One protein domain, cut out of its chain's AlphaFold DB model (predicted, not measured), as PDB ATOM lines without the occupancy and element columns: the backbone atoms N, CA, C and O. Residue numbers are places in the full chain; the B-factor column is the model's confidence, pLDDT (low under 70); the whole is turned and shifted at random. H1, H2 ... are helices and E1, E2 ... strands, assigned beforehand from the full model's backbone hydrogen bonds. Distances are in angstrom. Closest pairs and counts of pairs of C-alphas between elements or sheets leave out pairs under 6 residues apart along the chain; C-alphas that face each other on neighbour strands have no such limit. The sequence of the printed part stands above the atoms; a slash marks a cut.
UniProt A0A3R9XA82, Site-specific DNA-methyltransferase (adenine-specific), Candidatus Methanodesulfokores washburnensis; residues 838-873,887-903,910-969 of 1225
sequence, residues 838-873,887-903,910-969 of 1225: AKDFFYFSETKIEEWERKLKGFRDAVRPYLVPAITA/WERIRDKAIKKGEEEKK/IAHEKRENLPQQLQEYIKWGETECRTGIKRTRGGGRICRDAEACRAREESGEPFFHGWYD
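This is residues 838 to 873, 887 to 903 and 910 to 969 of the 1225 residues of the protein "Site-specific DNA-methyltransferase (adenine-specific)" of Candidatus Methanodesulfokores washburnensis (UniProt A0A3R9XA82). What does a first look show? Short helices and loops surround H1 near the middle; H2 meets H3 and H3 meets H5, while the small hairpin E2 and E3 lies at one end and H6 toward the other. What is printed? The printed part has 113 residues, with six named helices and three named strands in the order H1 H2 H3 E1 H4 E2 E3 H5 H6; the class is mostly helix, with helices holding 48 and strands 11 of the 59 residues in named elements, and E2 and E3 make an antiparallel sheet. How large is it? It is compact, with a radius of gyration of the C-alphas of 14.7 A and spans of 40 by 36 by 26 A.

How do the helices meet? H1, residues 839 to 842, is close to but not clearly touching H5, residues 920 to 931, the closest C-alphas, of Phe 841 and Gly 929, being 6.6 A apart. H2, residues 846 to 855, touches H3, residues 859 to 866, at a steep tilt of 47 degrees, opposite ways, closest at the C-alphas of Glu 853 and Phe 859, 5.0 A. H3 touches H5, with residues 921 to 922 of H5 alone, about perpendicular at 87 degrees, closest at the C-alphas of Phe 859 and Gln 921, 5.4 A. Which strands pair? E2, residues 894 to 896, and E3, residues 901 to 903, form a hairpin with N 895 and O 902 at 2.9 A; E1, residues 867 to 871, pairs with no named strand. What of the remaining helices and the backbones? H4, residues 887 to 891, comes closest to E1 at the C-alphas of Trp 887 and Pro 869, 7.6 A, and H6, residues 951 to 959, is apart from H5. Every O i to N i+4 pair is within hydrogen-bond range in H2, H4, H5 and H6, against 2 of 4 in H3; H1 is too short for one.

Where do the elements begin and end? H1 begins at C-alpha 839 (113.149, 146.307, 94.778), and H6 ends at C-alpha 959 (96.594, 153.501, 103.266). Which are longest? H5 measures 16.4 A and H2 14.4 A from first to last C-alpha.

Where is it cut? Residues 874 to 886, a C-alpha gap of 11.3 A, and 904 to 909, a gap of 20.0 A, are not printed. Where are the long link and low confidence? H5 to H6 is a long link, and pLDDT is under 70 at residues 894 to 903 and 936 to 944.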
ATOM      1  N   ALA A 838     110.671 147.358  98.329       87.06
ATOM      2  CA  ALA A 838     111.132 145.993  98.077       87.06
ATOM      3  C   ALA A 838     111.556 145.773  96.610       87.06
ATOM      4  O   ALA A 838     110.891 145.065  95.854       87.06
ATOM      5  N   LYS A 839     112.677 146.373  96.183       87.56
ATOM      6  CA  LYS A 839     113.149 146.307  94.778       87.56
ATOM      7  C   LYS A 839     113.257 144.870  94.238       87.56
ATOM      8  O   LYS A 839     112.816 144.624  93.122       87.56
ATOM      9  N   ASP A 840     113.726 143.917  95.043       85.88
ATOM     10  CA  ASP A 840     113.858 142.506  94.636       85.88
ATOM     11  C   ASP A 840     112.503 141.783  94.462       85.88
ATOM     12  O   ASP A 840     112.420 140.803  93.718       85.88
ATOM     13  N   PHE A 841     111.428 142.286  95.084       93.00
ATOM     14  CA  PHE A 841     110.052 141.835  94.850       93.00
ATOM     15  C   PHE A 841     109.507 142.427  93.544       93.00
ATOM     16  O   PHE A 841     109.187 141.693  92.610       93.00
ATOM     17  N   PHE A 842     109.490 143.758  93.440       93.94
ATOM     18  CA  PHE A 842     108.848 144.473  92.333       93.94
ATOM     19  C   PHE A 842     109.570 144.350  90.987       93.94
ATOM     20  O   PHE A 842     108.918 144.419  89.948       93.94
ATOM     21  N   TYR A 843     110.895 144.182  90.963       92.69
ATOM     22  CA  TYR A 843     111.662 144.134  89.713       92.69
ATOM     23  C   TYR A 843     111.699 142.738  89.095       92.69
ATOM     24  O   TYR A 843     111.994 141.751  89.771       92.69
ATOM     25  N   PHE A 844     111.470 142.654  87.784       92.56
ATOM     26  CA  PHE A 844     111.474 141.403  87.027       92.56
ATOM     27  C   PHE A 844     112.423 141.441  85.823       92.56
ATOM     28  O   PHE A 844     112.563 142.445  85.125       92.56
ATOM     29  N   SER A 845     113.095 140.313  85.605       91.06
ATOM     30  CA  SER A 845     113.913 139.988  84.434       91.06
ATOM     31  C   SER A 845     113.433 138.652  83.873       91.06
ATOM     32  O   SER A 845     112.828 137.869  84.610       91.06
ATOM     33  N   GLU A 846     113.721 138.347  82.606       89.00
ATOM     34  CA  GLU A 846     113.315 137.058  82.021       89.00
ATOM     35  C   GLU A 846     113.913 135.867  82.807       89.00
ATOM     36  O   GLU A 846     113.218 134.880  83.026       89.00
ATOM     37  N   THR A 847     115.127 135.996  83.373       87.25
ATOM     38  CA  THR A 847     115.705 134.981  84.285       87.25
ATOM     39  C   THR A 847     114.872 134.787  85.545       87.25
ATOM     40  O   THR A 847     114.618 133.651  85.925       87.25
ATOM     41  N   LYS A 848     114.399 135.862  86.191       89.81
ATOM     42  CA  LYS A 848     113.546 135.737  87.385       89.81
ATOM     43  C   LYS A 848     112.218 135.046  87.044       89.81
ATOM     44  O   LYS A 848     111.721 134.257  87.839       89.81
ATOM     45  N   ILE A 849     111.667 135.291  85.854       92.50
ATOM     46  CA  ILE A 849     110.463 134.596  85.370       92.50
ATOM     47  C   ILE A 849     110.766 133.103  85.133       92.50
ATOM     48  O   ILE A 849     109.996 132.252  85.560       92.50
ATOM     49  N   GLU A 850     111.909 132.765  84.523       90.38
ATOM     50  CA  GLU A 850     112.387 131.382  84.317       90.38
ATOM     51  C   GLU A 850     112.734 130.644  85.633       90.38
ATOM     52  O   GLU A 850     112.580 129.428  85.737       90.38
ATOM     53  N   GLU A 851     113.216 131.349  86.657       90.62
ATOM     54  CA  GLU A 851     113.428 130.820  88.012       90.62
ATOM     55  C   GLU A 851     112.107 130.485  88.703       90.62
ATOM     56  O   GLU A 851     111.989 129.417  89.303       90.62
ATOM     57  N   TRP A 852     111.114 131.371  88.609       93.62
ATOM     58  CA  TRP A 852     109.816 131.160  89.243       93.62
ATOM     59  C   TRP A 852     108.939 130.152  88.502       93.62
ATOM     60  O   TRP A 852     108.300 129.347  89.165       93.62
ATOM     61  N   GLU A 853     109.008 130.078  87.171       94.81
ATOM     62  CA  GLU A 853     108.363 129.013  86.383       94.81
ATOM     63  C   GLU A 853     108.872 127.611  86.769       94.81
ATOM     64  O   GLU A 853     108.106 126.651  86.805       94.81
ATOM     65  N   ARG A 854     110.158 127.483  87.132       93.56
ATOM     66  CA  ARG A 854     110.726 126.223  87.650       93.56
ATOM     67  C   ARG A 854     110.271 125.880  89.074       93.56
ATOM     68  O   ARG A 854     110.329 124.711  89.442       93.56
ATOM     69  N   LYS A 855     109.851 126.868  89.873       93.06
ATOM     70  CA  LYS A 855     109.327 126.671  91.240       93.06
ATOM     71  C   LYS A 855     107.817 126.433  91.260       93.06
ATOM     72  O   LYS A 855     107.335 125.630  92.050       93.06
ATOM     73  N   LEU A 856     107.084 127.142  90.406       94.44
ATOM     74  CA  LEU A 856     105.629 127.142  90.287       94.44
ATOM     75  C   LEU A 856     105.271 127.104  88.798       94.44
ATOM     76  O   LEU A 856     105.377 128.107  88.094       94.44
ATOM     77  N   LYS A 857     104.835 125.937  88.319       94.50
ATOM     78  CA  LYS A 857     104.464 125.738  86.913       94.50
ATOM     79  C   LYS A 857     103.293 126.652  86.517       94.50
ATOM     80  O   LYS A 857     102.291 126.732  87.230       94.50
ATOM     81  N   GLY A 858     103.411 127.316  85.370       94.44
ATOM     82  CA  GLY A 858     102.456 128.312  84.876       94.44
ATOM     83  C   GLY A 858     102.610 129.706  85.500       94.44
ATOM     84  O   GLY A 858     101.791 130.582  85.225       94.44
ATOM     85  N   PHE A 859     103.638 129.949  86.323       96.69
ATOM     86  CA  PHE A 859     103.914 131.279  86.875       96.69
ATOM     87  C   PHE A 859     104.191 132.316  85.779       96.69
ATOM     88  O   PHE A 859     103.757 133.460  85.903       96.69
ATOM     89  N   ARG A 860     104.882 131.935  84.695       95.44
ATOM     90  CA  ARG A 860     105.189 132.822  83.562       95.44
ATOM     91  C   ARG A 860     103.927 133.448  82.981       95.44
ATOM     92  O   ARG A 860     103.871 134.667  82.834       95.44
ATOM     93  N   ASP A 861     102.941 132.617  82.666       95.94
ATOM     94  CA  ASP A 861     101.709 133.052  82.010       95.94
ATOM     95  C   ASP A 861     100.802 133.794  83.001       95.94
ATOM     96  O   ASP A 861     100.178 134.788  82.640       95.94
ATOM     97  N   ALA A 862     100.816 133.389  84.277       95.81
ATOM     98  CA  ALA A 862     100.109 134.072  85.356       95.81
ATOM     99  C   ALA A 862     100.659 135.479  85.663       95.81
ATOM    100  O   ALA A 862      99.883 136.378  85.979       95.81
ATOM    101  N   VAL A 863     101.982 135.693  85.585       96.12
ATOM    102  CA  VAL A 863     102.610 136.986  85.923       96.12
ATOM    103  C   VAL A 863     102.653 137.960  84.751       96.12
ATOM    104  O   VAL A 863     102.593 139.167  84.978       96.12
ATOM    105  N   ARG A 864     102.732 137.475  83.500       95.12
ATOM    106  CA  ARG A 864     102.917 138.330  82.311       95.12
ATOM    107  C   ARG A 864     101.912 139.491  82.196       95.12
ATOM    108  O   ARG A 864     102.381 140.579  81.866       95.12
ATOM    109  N   PRO A 865     100.602 139.335  82.497       95.56
ATOM    110  CA  PRO A 865      99.633 140.438  82.442       95.56
ATOM    111  C   PRO A 865      99.937 141.599  83.400       95.56
ATOM    112  O   PRO A 865      99.589 142.739  83.108       95.56
ATOM    113  N   TYR A 866     100.622 141.323  84.513       95.44
ATOM    114  CA  TYR A 866     100.942 142.288  85.572       95.44
ATOM    115  C   TYR A 866     102.360 142.875  85.452       95.44
ATOM    116  O   TYR A 866     102.780 143.671  86.295       95.44
ATOM    117  N   LEU A 867     103.136 142.476  84.433       95.06
ATOM    118  CA  LEU A 867     104.497 142.967  84.200       95.06
ATOM    119  C   LEU A 867     104.513 144.105  83.179       95.06
ATOM    120  O   LEU A 867     104.377 143.887  81.976       95.06
ATOM    121  N   VAL A 868     104.777 145.322  83.653       95.06
ATOM    122  CA  VAL A 868     104.861 146.514  82.800       95.06
ATOM    123  C   VAL A 868     106.323 146.780  82.400       95.06
ATOM    124  O   VAL A 868     107.199 146.745  83.274       95.06
ATOM    125  N   PRO A 869     106.623 147.056  81.111       95.31
ATOM    126  CA  PRO A 869     107.944 147.489  80.653       95.31
ATOM    127  C   PRO A 869     108.476 148.678  81.460       95.31
ATOM    128  O   PRO A 869     107.788 149.688  81.623       95.31
ATOM    129  N   ALA A 870     109.704 148.571  81.972       93.94
ATOM    130  CA  ALA A 870     110.203 149.480  82.993       93.94
ATOM    131  C   ALA A 870     111.635 149.990  82.789       93.94
ATOM    132  O   ALA A 870     112.552 149.257  82.410       93.94
ATOM    133  N   ILE A 871     111.849 151.249  83.177       92.75
ATOM    134  CA  ILE A 871     113.173 151.870  83.311       92.75
ATOM    135  C   ILE A 871     113.615 151.698  84.770       92.75
ATOM    136  O   ILE A 871     113.357 152.552  85.616       92.75
ATOM    137  N   THR A 872     114.269 150.577  85.087       89.12
ATOM    138  CA  THR A 872     114.618 150.195  86.477       89.12
ATOM    139  C   THR A 872     115.949 150.772  86.989       89.12
ATOM    140  O   THR A 872     116.301 150.574  88.157       89.12
ATOM    141  N   ALA A 873     116.711 151.475  86.135       86.69
ATOM    142  CA  ALA A 873     117.925 152.204  86.515       86.69
ATOM    143  C   ALA A 873     118.271 153.355  85.550       86.69
ATOM    144  O   ALA A 873     118.326 153.159  84.336       86.69
ATOM    145  N   TRP A 887     114.748 149.420  75.454       92.88
ATOM    146  CA  TRP A 887     114.190 148.546  76.476       92.88
ATOM    147  C   TRP A 887     114.417 147.055  76.169       92.88
ATOM    148  O   TRP A 887     114.828 146.307  77.059       92.88
ATOM    149  N   GLU A 888     114.264 146.620  74.918       90.44
ATOM    150  CA  GLU A 888     114.557 145.240  74.501       90.44
ATOM    151  C   GLU A 888     116.027 144.876  74.740       90.44
ATOM    152  O   GLU A 888     116.330 143.833  75.318       90.44
ATOM    153  N   ARG A 889     116.952 145.799  74.444       86.94
ATOM    154  CA  ARG A 889     118.376 145.655  74.797       86.94
ATOM    155  C   ARG A 889     118.633 145.533  76.302       86.94
ATOM    156  O   ARG A 889     119.724 145.108  76.670       86.94
ATOM    157  N   ILE A 890     117.705 145.931  77.180       86.81
ATOM    158  CA  ILE A 890     117.786 145.676  78.630       86.81
ATOM    159  C   ILE A 890     117.220 144.289  78.937       86.81
ATOM    160  O   ILE A 890     117.897 143.515  79.612       86.81
ATOM    161  N   ARG A 891     116.023 143.962  78.424       87.62
ATOM    162  CA  ARG A 891     115.362 142.648  78.569       87.62
ATOM    163  C   ARG A 891     116.304 141.497  78.207       87.62
ATOM    164  O   ARG A 891     116.428 140.540  78.970       87.62
ATOM    165  N   ASP A 892     117.016 141.646  77.095       81.62
ATOM    166  CA  ASP A 892     117.860 140.602  76.509       81.62
ATOM    167  C   ASP A 892     119.305 140.619  77.055       81.62
ATOM    168  O   ASP A 892     120.142 139.800  76.674       81.62
ATOM    169  N   LYS A 893     119.630 141.536  77.981       71.44
ATOM    170  CA  LYS A 893     120.987 141.687  78.520       71.44
ATOM    171  C   LYS A 893     121.285 140.712  79.655       71.44
ATOM    172  O   LYS A 893     120.813 140.886  80.782       71.44
ATOM    173  N   ALA A 894     122.199 139.781  79.402       58.12
ATOM    174  CA  ALA A 894     122.896 139.037  80.449       58.12
ATOM    175  C   ALA A 894     123.864 139.952  81.231       58.12
ATOM    176  O   ALA A 894     124.658 140.690  80.641       58.12
ATOM    177  N   ILE A 895     123.825 139.899  82.568       55.06
ATOM    178  CA  ILE A 895     124.833 140.505  83.447       55.06
ATOM    179  C   ILE A 895     125.630 139.368  84.095       55.06
ATOM    180  O   ILE A 895     125.119 138.652  84.956       55.06
ATOM    181  N   LYS A 896     126.903 139.224  83.711       42.94
ATOM    182  CA  LYS A 896     127.847 138.322  84.387       42.94
ATOM    183  C   LYS A 896     128.404 139.006  85.632       42.94
ATOM    184  O   LYS A 896     128.940 140.112  85.533       42.94
ATOM    185  N   LYS A 897     128.272 138.378  86.806       37.91
ATOM    186  CA  LYS A 897     128.782 138.938  88.068       37.91
ATOM    187  C   LYS A 897     129.185 137.835  89.053       37.91
ATOM    188  O   LYS A 897     128.481 137.567  90.020       37.91
ATOM    189  N   GLY A 898     130.350 137.238  88.807       50.50
ATOM    190  CA  GLY A 898     130.768 135.976  89.425       50.50
ATOM    191  C   GLY A 898     130.398 134.800  88.520       50.50
ATOM    192  O   GLY A 898     130.292 134.983  87.308       50.50
ATOM    193  N   GLU A 899     130.190 133.623  89.108       35.50
ATOM    194  CA  GLU A 899     129.782 132.403  88.388       35.50
ATOM    195  C   GLU A 899     128.278 132.363  88.052       35.50
ATOM    196  O   GLU A 899     127.858 131.582  87.204       35.50
ATOM    197  N   GLU A 900     127.460 133.238  88.652       40.59
ATOM    198  CA  GLU A 900     126.039 133.371  88.313       40.59
ATOM    199  C   GLU A 900     125.803 134.390  87.183       40.59
ATOM    200  O   GLU A 900     126.246 135.546  87.233       40.59
ATOM    201  N   GLU A 901     125.018 133.979  86.186       44.81
ATOM    202  CA  GLU A 901     124.533 134.833  85.103       44.81
ATOM    203  C   GLU A 901     123.114 135.330  85.429       44.81
ATOM    204  O   GLU A 901     122.166 134.549  85.485       44.81
ATOM    205  N   LYS A 902     122.949 136.640  85.667       54.97
ATOM    206  CA  LYS A 902     121.645 137.247  85.998       54.97
ATOM    207  C   LYS A 902     121.238 138.241  84.912       54.97
ATOM    208  O   LYS A 902     121.930 139.234  84.697       54.97
ATOM    209  N   LYS A 903     120.123 138.004  84.207       61.22
ATOM    210  CA  LYS A 903     119.588 138.969  83.221       61.22
ATOM    211  C   LYS A 903     119.119 140.257  83.913       61.22
ATOM    212  O   LYS A 903     118.655 140.227  85.056       61.22
ATOM    213  N   ILE A 910     103.028 145.340  88.634       93.75
ATOM    214  CA  ILE A 910     101.917 146.207  89.036       93.75
ATOM    215  C   ILE A 910     100.666 145.329  89.150       93.75
ATOM    216  O   ILE A 910     100.015 145.032  88.152       93.75
ATOM    217  N   ALA A 911     100.359 144.890  90.370       91.81
ATOM    218  CA  ALA A 911      99.228 144.015  90.676       91.81
ATOM    219  C   ALA A 911      98.153 144.788  91.458       91.81
ATOM    220  O   ALA A 911      98.057 144.657  92.676       91.81
ATOM    221  N   HIS A 912      97.381 145.615  90.743       92.38
ATOM    222  CA  HIS A 912      96.293 146.425  91.306       92.38
ATOM    223  C   HIS A 912      94.958 145.673  91.278       92.38
ATOM    224  O   HIS A 912      94.012 146.051  90.593       92.38
ATOM    225  N   GLU A 913      94.919 144.558  92.004       92.19
ATOM    226  CA  GLU A 913      93.725 143.750  92.248       92.19
ATOM    227  C   GLU A 913      93.795 143.167  93.662       92.19
ATOM    228  O   GLU A 913      94.884 143.009  94.219       92.19
ATOM    229  N   LYS A 914      92.644 142.806  94.242       92.25
ATOM    230  CA  LYS A 914      92.614 142.103  95.531       92.25
ATOM    231  C   LYS A 914      93.279 140.734  95.421       92.25
ATOM    232  O   LYS A 914      93.144 140.048  94.407       92.25
ATOM    233  N   ARG A 915      93.965 140.313  96.487       91.88
ATOM    234  CA  ARG A 915      94.787 139.091  96.514       91.88
ATOM    235  C   ARG A 915      94.008 137.850  96.083       91.88
ATOM    236  O   ARG A 915      94.554 137.022  95.367       91.88
ATOM    237  N   GLU A 916      92.752 137.742  96.499       93.19
ATOM    238  CA  GLU A 916      91.833 136.653  96.171       93.19
ATOM    239  C   GLU A 916      91.487 136.546  94.673       93.19
ATOM    240  O   GLU A 916      91.183 135.447  94.211       93.19
ATOM    241  N   ASN A 917      91.588 137.644  93.914       94.50
ATOM    242  CA  ASN A 917      91.329 137.681  92.471       94.50
ATOM    243  C   ASN A 917      92.584 137.363  91.638       94.50
ATOM    244  O   ASN A 917      92.478 136.891  90.506       94.50
ATOM    245  N   LEU A 918      93.779 137.581  92.202       95.00
ATOM    246  CA  LEU A 918      95.041 137.273  91.529       95.00
ATOM    247  C   LEU A 918      95.204 135.754  91.312       95.00
ATOM    248  O   LEU A 918      94.807 134.965  92.174       95.00
ATOM    249  N   PRO A 919      95.871 135.313  90.226       95.69
ATOM    250  CA  PRO A 919      96.188 133.902  90.010       95.69
ATOM    251  C   PRO A 919      96.916 133.274  91.205       95.69
ATOM    252  O   PRO A 919      97.772 133.910  91.821       95.69
ATOM    253  N   GLN A 920      96.654 131.994  91.493       95.19
ATOM    254  CA  GLN A 920      97.244 131.280  92.638       95.19
ATOM    255  C   GLN A 920      98.784 131.377  92.674       95.19
ATOM    256  O   GLN A 920      99.380 131.551  93.737       95.19
ATOM    257  N   GLN A 921      99.433 131.342  91.507       96.19
ATOM    258  CA  GLN A 921     100.880 131.509  91.360       96.19
ATOM    259  C   GLN A 921     101.378 132.886  91.844       96.19
ATOM    260  O   GLN A 921     102.481 132.982  92.382       96.19
ATOM    261  N   LEU A 922     100.576 133.948  91.694       95.12
ATOM    262  CA  LEU A 922     100.881 135.285  92.218       95.12
ATOM    263  C   LEU A 922     100.578 135.392  93.712       95.12
ATOM    264  O   LEU A 922     101.336 136.041  94.429       95.12
ATOM    265  N   GLN A 923      99.541 134.716  94.210       96.12
ATOM    266  CA  GLN A 923      99.248 134.671  95.648       96.12
ATOM    267  C   GLN A 923     100.387 134.009  96.448       96.12
ATOM    268  O   GLN A 923     100.761 134.509  97.516       96.12
ATOM    269  N   GLU A 924     100.984 132.936  95.914       95.25
ATOM    270  CA  GLU A 924     102.190 132.303  96.473       95.25
ATOM    271  C   GLU A 924     103.447 133.179  96.294       95.25
ATOM    272  O   GLU A 924     104.306 133.217  97.176       95.25
ATOM    273  N   TYR A 925     103.546 133.968  95.218       96.44
ATOM    274  CA  TYR A 925     104.627 134.948  95.057       96.44
ATOM    275  C   TYR A 925     104.549 136.096  96.080       96.44
ATOM    276  O   TYR A 925     105.558 136.467  96.681       96.44
ATOM    277  N   ILE A 926     103.347 136.620  96.342       96.06
ATOM    278  CA  ILE A 926     103.085 137.606  97.403       96.06
ATOM    279  C   ILE A 926     103.425 137.007  98.772       96.06
ATOM    280  O   ILE A 926     104.115 137.643  99.561       96.06
ATOM    281  N   LYS A 927     103.045 135.751  99.025       95.38
ATOM    282  CA  LYS A 927     103.390 135.023 100.256       95.38
ATOM    283  C   LYS A 927     104.901 134.882 100.451       95.38
ATOM    284  O   LYS A 927     105.387 135.140 101.545       95.38
ATOM    285  N   TRP A 928     105.668 134.592  99.397       95.00
ATOM    286  CA  TRP A 928     107.136 134.662  99.445       95.00
ATOM    287  C   TRP A 928     107.637 136.071  99.812       95.00
ATOM    288  O   TRP A 928     108.581 136.216 100.591       95.00
ATOM    289  N   GLY A 929     106.963 137.113  99.321       91.94
ATOM    290  CA  GLY A 929     107.127 138.509  99.744       91.94
ATOM    291  C   GLY A 929     106.924 138.766 101.247       91.94
ATOM    292  O   GLY A 929     107.555 139.663 101.812       91.94
ATOM    293  N   GLU A 930     106.085 137.957 101.895       93.56
ATOM    294  CA  GLU A 930     105.672 138.053 103.302       93.56
ATOM    295  C   GLU A 930     106.465 137.142 104.250       93.56
ATOM    296  O   GLU A 930     106.425 137.356 105.460       93.56
ATOM    297  N   THR A 931     107.193 136.147 103.730       90.62
ATOM    298  CA  THR A 931     107.926 135.150 104.534       90.62
ATOM    299  C   THR A 931     109.438 135.204 104.321       90.62
ATOM    300  O   THR A 931     110.209 135.291 105.283       90.62
ATOM    301  N   GLU A 932     109.895 135.208 103.069       89.38
ATOM    302  CA  GLU A 932     111.272 134.870 102.670       89.38
ATOM    303  C   GLU A 932     112.004 136.008 101.955       89.38
ATOM    304  O   GLU A 932     113.200 136.202 102.170       89.38
ATOM    305  N   CYS A 933     111.298 136.789 101.136       88.25
ATOM    306  CA  CYS A 933     111.838 137.968 100.469       88.25
ATOM    307  C   CYS A 933     112.432 138.925 101.507       88.25
ATOM    308  O   CYS A 933     111.812 139.197 102.542       88.25
ATOM    309  N   ARG A 934     113.637 139.446 101.248       84.62
ATOM    310  CA  ARG A 934     114.297 140.428 102.116       84.62
ATOM    311  C   ARG A 934     114.732 141.662 101.338       84.62
ATOM    312  O   ARG A 934     115.172 141.555 100.199       84.62
ATOM    313  N   THR A 935     114.655 142.832 101.969       78.00
ATOM    314  CA  THR A 935     115.190 144.079 101.408       78.00
ATOM    315  C   THR A 935     116.723 144.033 101.325       78.00
ATOM    316  O   THR A 935     117.397 143.479 102.198       78.00
ATOM    317  N   GLY A 936     117.301 144.616 100.272       61.97
ATOM    318  CA  GLY A 936     118.738 144.523  99.996       61.97
ATOM    319  C   GLY A 936     119.660 145.200 101.029       61.97
ATOM    320  O   GLY A 936     119.285 146.165 101.683       61.97
ATOM    321  N   ILE A 937     120.905 144.705 101.106       52.12
ATOM    322  CA  ILE A 937     122.065 145.219 101.874       52.12
ATOM    323  C   ILE A 937     121.790 145.513 103.369       52.12
ATOM    324  O   ILE A 937     121.424 146.618 103.747       52.12
ATOM    325  N   LYS A 938     122.164 144.565 104.245       40.91
ATOM    326  CA  LYS A 938     122.102 144.630 105.730       40.91
ATOM    327  C   LYS A 938     122.795 145.832 106.433       40.91
ATOM    328  O   LYS A 938     122.852 145.843 107.654       40.91
ATOM    329  N   ARG A 939     123.377 146.795 105.707       34.75
ATOM    330  CA  ARG A 939     124.146 147.945 106.243       34.75
ATOM    331  C   ARG A 939     123.520 149.316 105.948       34.75
ATOM    332  O   ARG A 939     124.171 150.337 106.110       34.75
ATOM    333  N   THR A 940     122.278 149.368 105.475       41.25
ATOM    334  CA  THR A 940     121.538 150.628 105.303       41.25
ATOM    335  C   THR A 940     120.308 150.639 106.207       41.25
ATOM    336  O   THR A 940     119.749 149.583 106.512       41.25
ATOM    337  N   ARG A 941     119.851 151.829 106.630       39.09
ATOM    338  CA  ARG A 941     118.576 151.975 107.359       39.09
ATOM    339  C   ARG A 941     117.435 151.367 106.526       39.09
ATOM    340  O   ARG A 941     117.028 151.953 105.526       39.09
ATOM    341  N   GLY A 942     116.945 150.197 106.947       45.12
ATOM    342  CA  GLY A 942     115.842 149.459 106.314       45.12
ATOM    343  C   GLY A 942     116.224 148.186 105.541       45.12
ATOM    344  O   GLY A 942     115.321 147.472 105.104       45.12
ATOM    345  N   GLY A 943     117.514 147.870 105.377       57.72
ATOM    346  CA  GLY A 943     117.973 146.651 104.696       57.72
ATOM    347  C   GLY A 943     117.857 145.379 105.550       57.72
ATOM    348  O   GLY A 943     118.045 145.416 106.763       57.72
ATOM    349  N   GLY A 944     117.581 144.233 104.924       69.25
ATOM    350  CA  GLY A 944     117.477 142.921 105.578       69.25
ATOM    351  C   GLY A 944     116.141 142.610 106.269       69.25
ATOM    352  O   GLY A 944     116.050 141.577 106.928       69.25
ATOM    353  N   ARG A 945     115.117 143.460 106.120       81.38
ATOM    354  CA  ARG A 945     113.742 143.227 106.616       81.38
ATOM    355  C   ARG A 945     112.944 142.372 105.639       81.38
ATOM    356  O   ARG A 945     113.343 142.276 104.481       81.38
ATOM    357  N   ILE A 946     111.819 141.791 106.065       87.62
ATOM    358  CA  ILE A 946     110.871 141.153 105.137       87.62
ATOM    359  C   ILE A 946     110.372 142.201 104.131       87.62
ATOM    360  O   ILE A 946     110.220 143.370 104.482       87.62
ATOM    361  N   CYS A 947     110.144 141.813 102.875       89.12
ATOM    362  CA  CYS A 947     109.728 142.753 101.830       89.12
ATOM    363  C   CYS A 947     108.404 143.473 102.151       89.12
ATOM    364  O   CYS A 947     108.307 144.670 101.871       89.12
ATOM    365  N   ARG A 948     107.451 142.809 102.826       90.62
ATOM    366  CA  ARG A 948     106.236 143.454 103.361       90.62
ATOM    367  C   ARG A 948     106.512 144.536 104.421       90.62
ATOM    368  O   ARG A 948     105.805 145.533 104.471       90.62
ATOM    369  N   ASP A 949     107.567 144.374 105.227       87.56
ATOM    370  CA  ASP A 949     107.909 145.256 106.360       87.56
ATOM    371  C   ASP A 949     108.729 146.488 105.942       87.56
ATOM    372  O   ASP A 949     109.100 147.334 106.771       87.56
ATOM    373  N   ALA A 950     109.057 146.599 104.651       85.50
ATOM    374  CA  ALA A 950     109.659 147.803 104.105       85.50
ATOM    375  C   ALA A 950     108.722 149.002 104.328       85.50
ATOM    376  O   ALA A 950     107.503 148.891 104.245       85.50
ATOM    377  N   GLU A 951     109.295 150.167 104.615       83.69
ATOM    378  CA  GLU A 951     108.550 151.359 105.038       83.69
ATOM    379  C   GLU A 951     107.485 151.788 104.017       83.69
ATOM    380  O   GLU A 951     106.322 151.940 104.377       83.69
ATOM    381  N   ALA A 952     107.846 151.848 102.733       85.06
ATOM    382  CA  ALA A 952     106.904 152.147 101.657       85.06
ATOM    383  C   ALA A 952     105.872 151.027 101.405       85.06
ATOM    384  O   ALA A 952     104.793 151.305 100.898       85.06
ATOM    385  N   CYS A 953     106.179 149.770 101.749       90.00
ATOM    386  CA  CYS A 953     105.233 148.655 101.640       90.00
ATOM    387  C   CYS A 953     104.155 148.742 102.730       90.00
ATOM    388  O   CYS A 953     102.970 148.651 102.418       90.00
ATOM    389  N   ARG A 954     104.557 149.008 103.981       90.38
ATOM    390  CA  ARG A 954     103.625 149.223 105.098       90.38
ATOM    391  C   ARG A 954     102.744 150.449 104.885       90.38
ATOM    392  O   ARG A 954     101.542 150.331 105.036       90.38
ATOM    393  N   ALA A 955     103.299 151.566 104.410       87.31
ATOM    394  CA  ALA A 955     102.507 152.764 104.116       87.31
ATOM    395  C   ALA A 955     101.387 152.525 103.077       87.31
ATOM    396  O   ALA A 955     100.328 153.138 103.171       87.31
ATOM    397  N   ARG A 956     101.587 151.618 102.106       91.94
ATOM    398  CA  ARG A 956     100.542 151.231 101.136       91.94
ATOM    399  C   ARG A 956      99.490 150.299 101.740       91.94
ATOM    400  O   ARG A 956      98.309 150.501 101.491       91.94
ATOM    401  N   GLU A 957      99.902 149.333 102.563       92.88
ATOM    402  CA  GLU A 957      98.980 148.483 103.342       92.88
ATOM    403  C   GLU A 957      98.109 149.325 104.293       92.88
ATOM    404  O   GLU A 957      96.896 149.153 104.333       92.88
ATOM    405  N   GLU A 958      98.724 150.266 105.017       91.06
ATOM    406  CA  GLU A 958      98.073 151.174 105.969       91.06
ATOM    407  C   GLU A 958      97.130 152.171 105.275       91.06
ATOM    408  O   GLU A 958      96.086 152.508 105.829       91.06
ATOM    409  N   SER A 959      97.465 152.625 104.060       89.75
ATOM    410  CA  SER A 959      96.594 153.501 103.266       89.75
ATOM    411  C   SER A 959      95.393 152.776 102.658       89.75
ATOM    412  O   SER A 959      94.345 153.401 102.513       89.75
ATOM    413  N   GLY A 960      95.553 151.512 102.256       87.56
ATOM    414  CA  GLY A 960      94.479 150.664 101.737       87.56
ATOM    415  C   GLY A 960      93.658 151.252 100.577       87.56
ATOM    416  O   GLY A 960      94.144 152.014  99.732       87.56
ATOM    417  N   GLU A 961      92.386 150.852 100.525       87.44
ATOM    418  CA  GLU A 961      91.442 151.300  99.501       87.44
ATOM    419  C   GLU A 961      91.110 152.800  99.647       87.44
ATOM    420  O   GLU A 961      90.953 153.300 100.760       87.44
ATOM    421  N   PRO A 962      90.965 153.534  98.529       86.06
ATOM    422  CA  PRO A 962      90.795 153.002  97.178       86.06
ATOM    423  C   PRO A 962      92.098 152.906  96.359       86.06
ATOM    424  O   PRO A 962      92.054 152.479  95.214       86.06
ATOM    425  N   PHE A 963      93.256 153.282  96.918       87.38
ATOM    426  CA  PHE A 963      94.519 153.346  96.169       87.38
ATOM    427  C   PHE A 963      95.288 152.020  96.102       87.38
ATOM    428  O   PHE A 963      95.985 151.786  95.114       87.38
ATOM    429  N   PHE A 964      95.193 151.175  97.133       93.88
ATOM    430  CA  PHE A 964      95.962 149.931  97.235       93.88
ATOM    431  C   PHE A 964      95.126 148.784  97.818       93.88
ATOM    432  O   PHE A 964      94.438 148.950  98.823       93.88
ATOM    433  N   HIS A 965      95.262 147.584  97.254       93.94
ATOM    434  CA  HIS A 965      94.685 146.345  97.798       93.94
ATOM    435  C   HIS A 965      95.678 145.525  98.654       93.94
ATOM    436  O   HIS A 965      95.459 144.339  98.924       93.94
ATOM    437  N   GLY A 966      96.790 146.147  99.063       93.06
ATOM    438  CA  GLY A 966      97.809 145.587  99.953       93.06
ATOM    439  C   GLY A 966      99.216 146.123  99.669       93.06
ATOM    440  O   GLY A 966      99.451 146.863  98.716       93.06
ATOM    441  N   TRP A 967     100.192 145.715 100.476       93.56
ATOM    442  CA  TRP A 967     101.589 146.168 100.432       93.56
ATOM    443  C   TRP A 967     102.295 145.911  99.083       93.56
ATOM    444  O   TRP A 967     103.238 146.627  98.709       93.56
ATOM    445  N   TYR A 968     101.847 144.865  98.378       93.62
ATOM    446  CA  TYR A 968     102.326 144.396  97.074       93.62
ATOM    447  C   TYR A 968     101.735 145.185  95.897       93.62
ATOM    448  O   TYR A 968     102.195 145.023  94.767       93.62
ATOM    449  N   ASP A 969     100.723 146.012  96.145       94.38
ATOM    450  CA  ASP A 969     100.068 146.831  95.138       94.38
ATOM    451  C   ASP A 969     100.827 148.161  94.956       94.38
ATOM    452  O   ASP A 969     101.400 148.710  95.900       94.38
TER     453      ASP A 969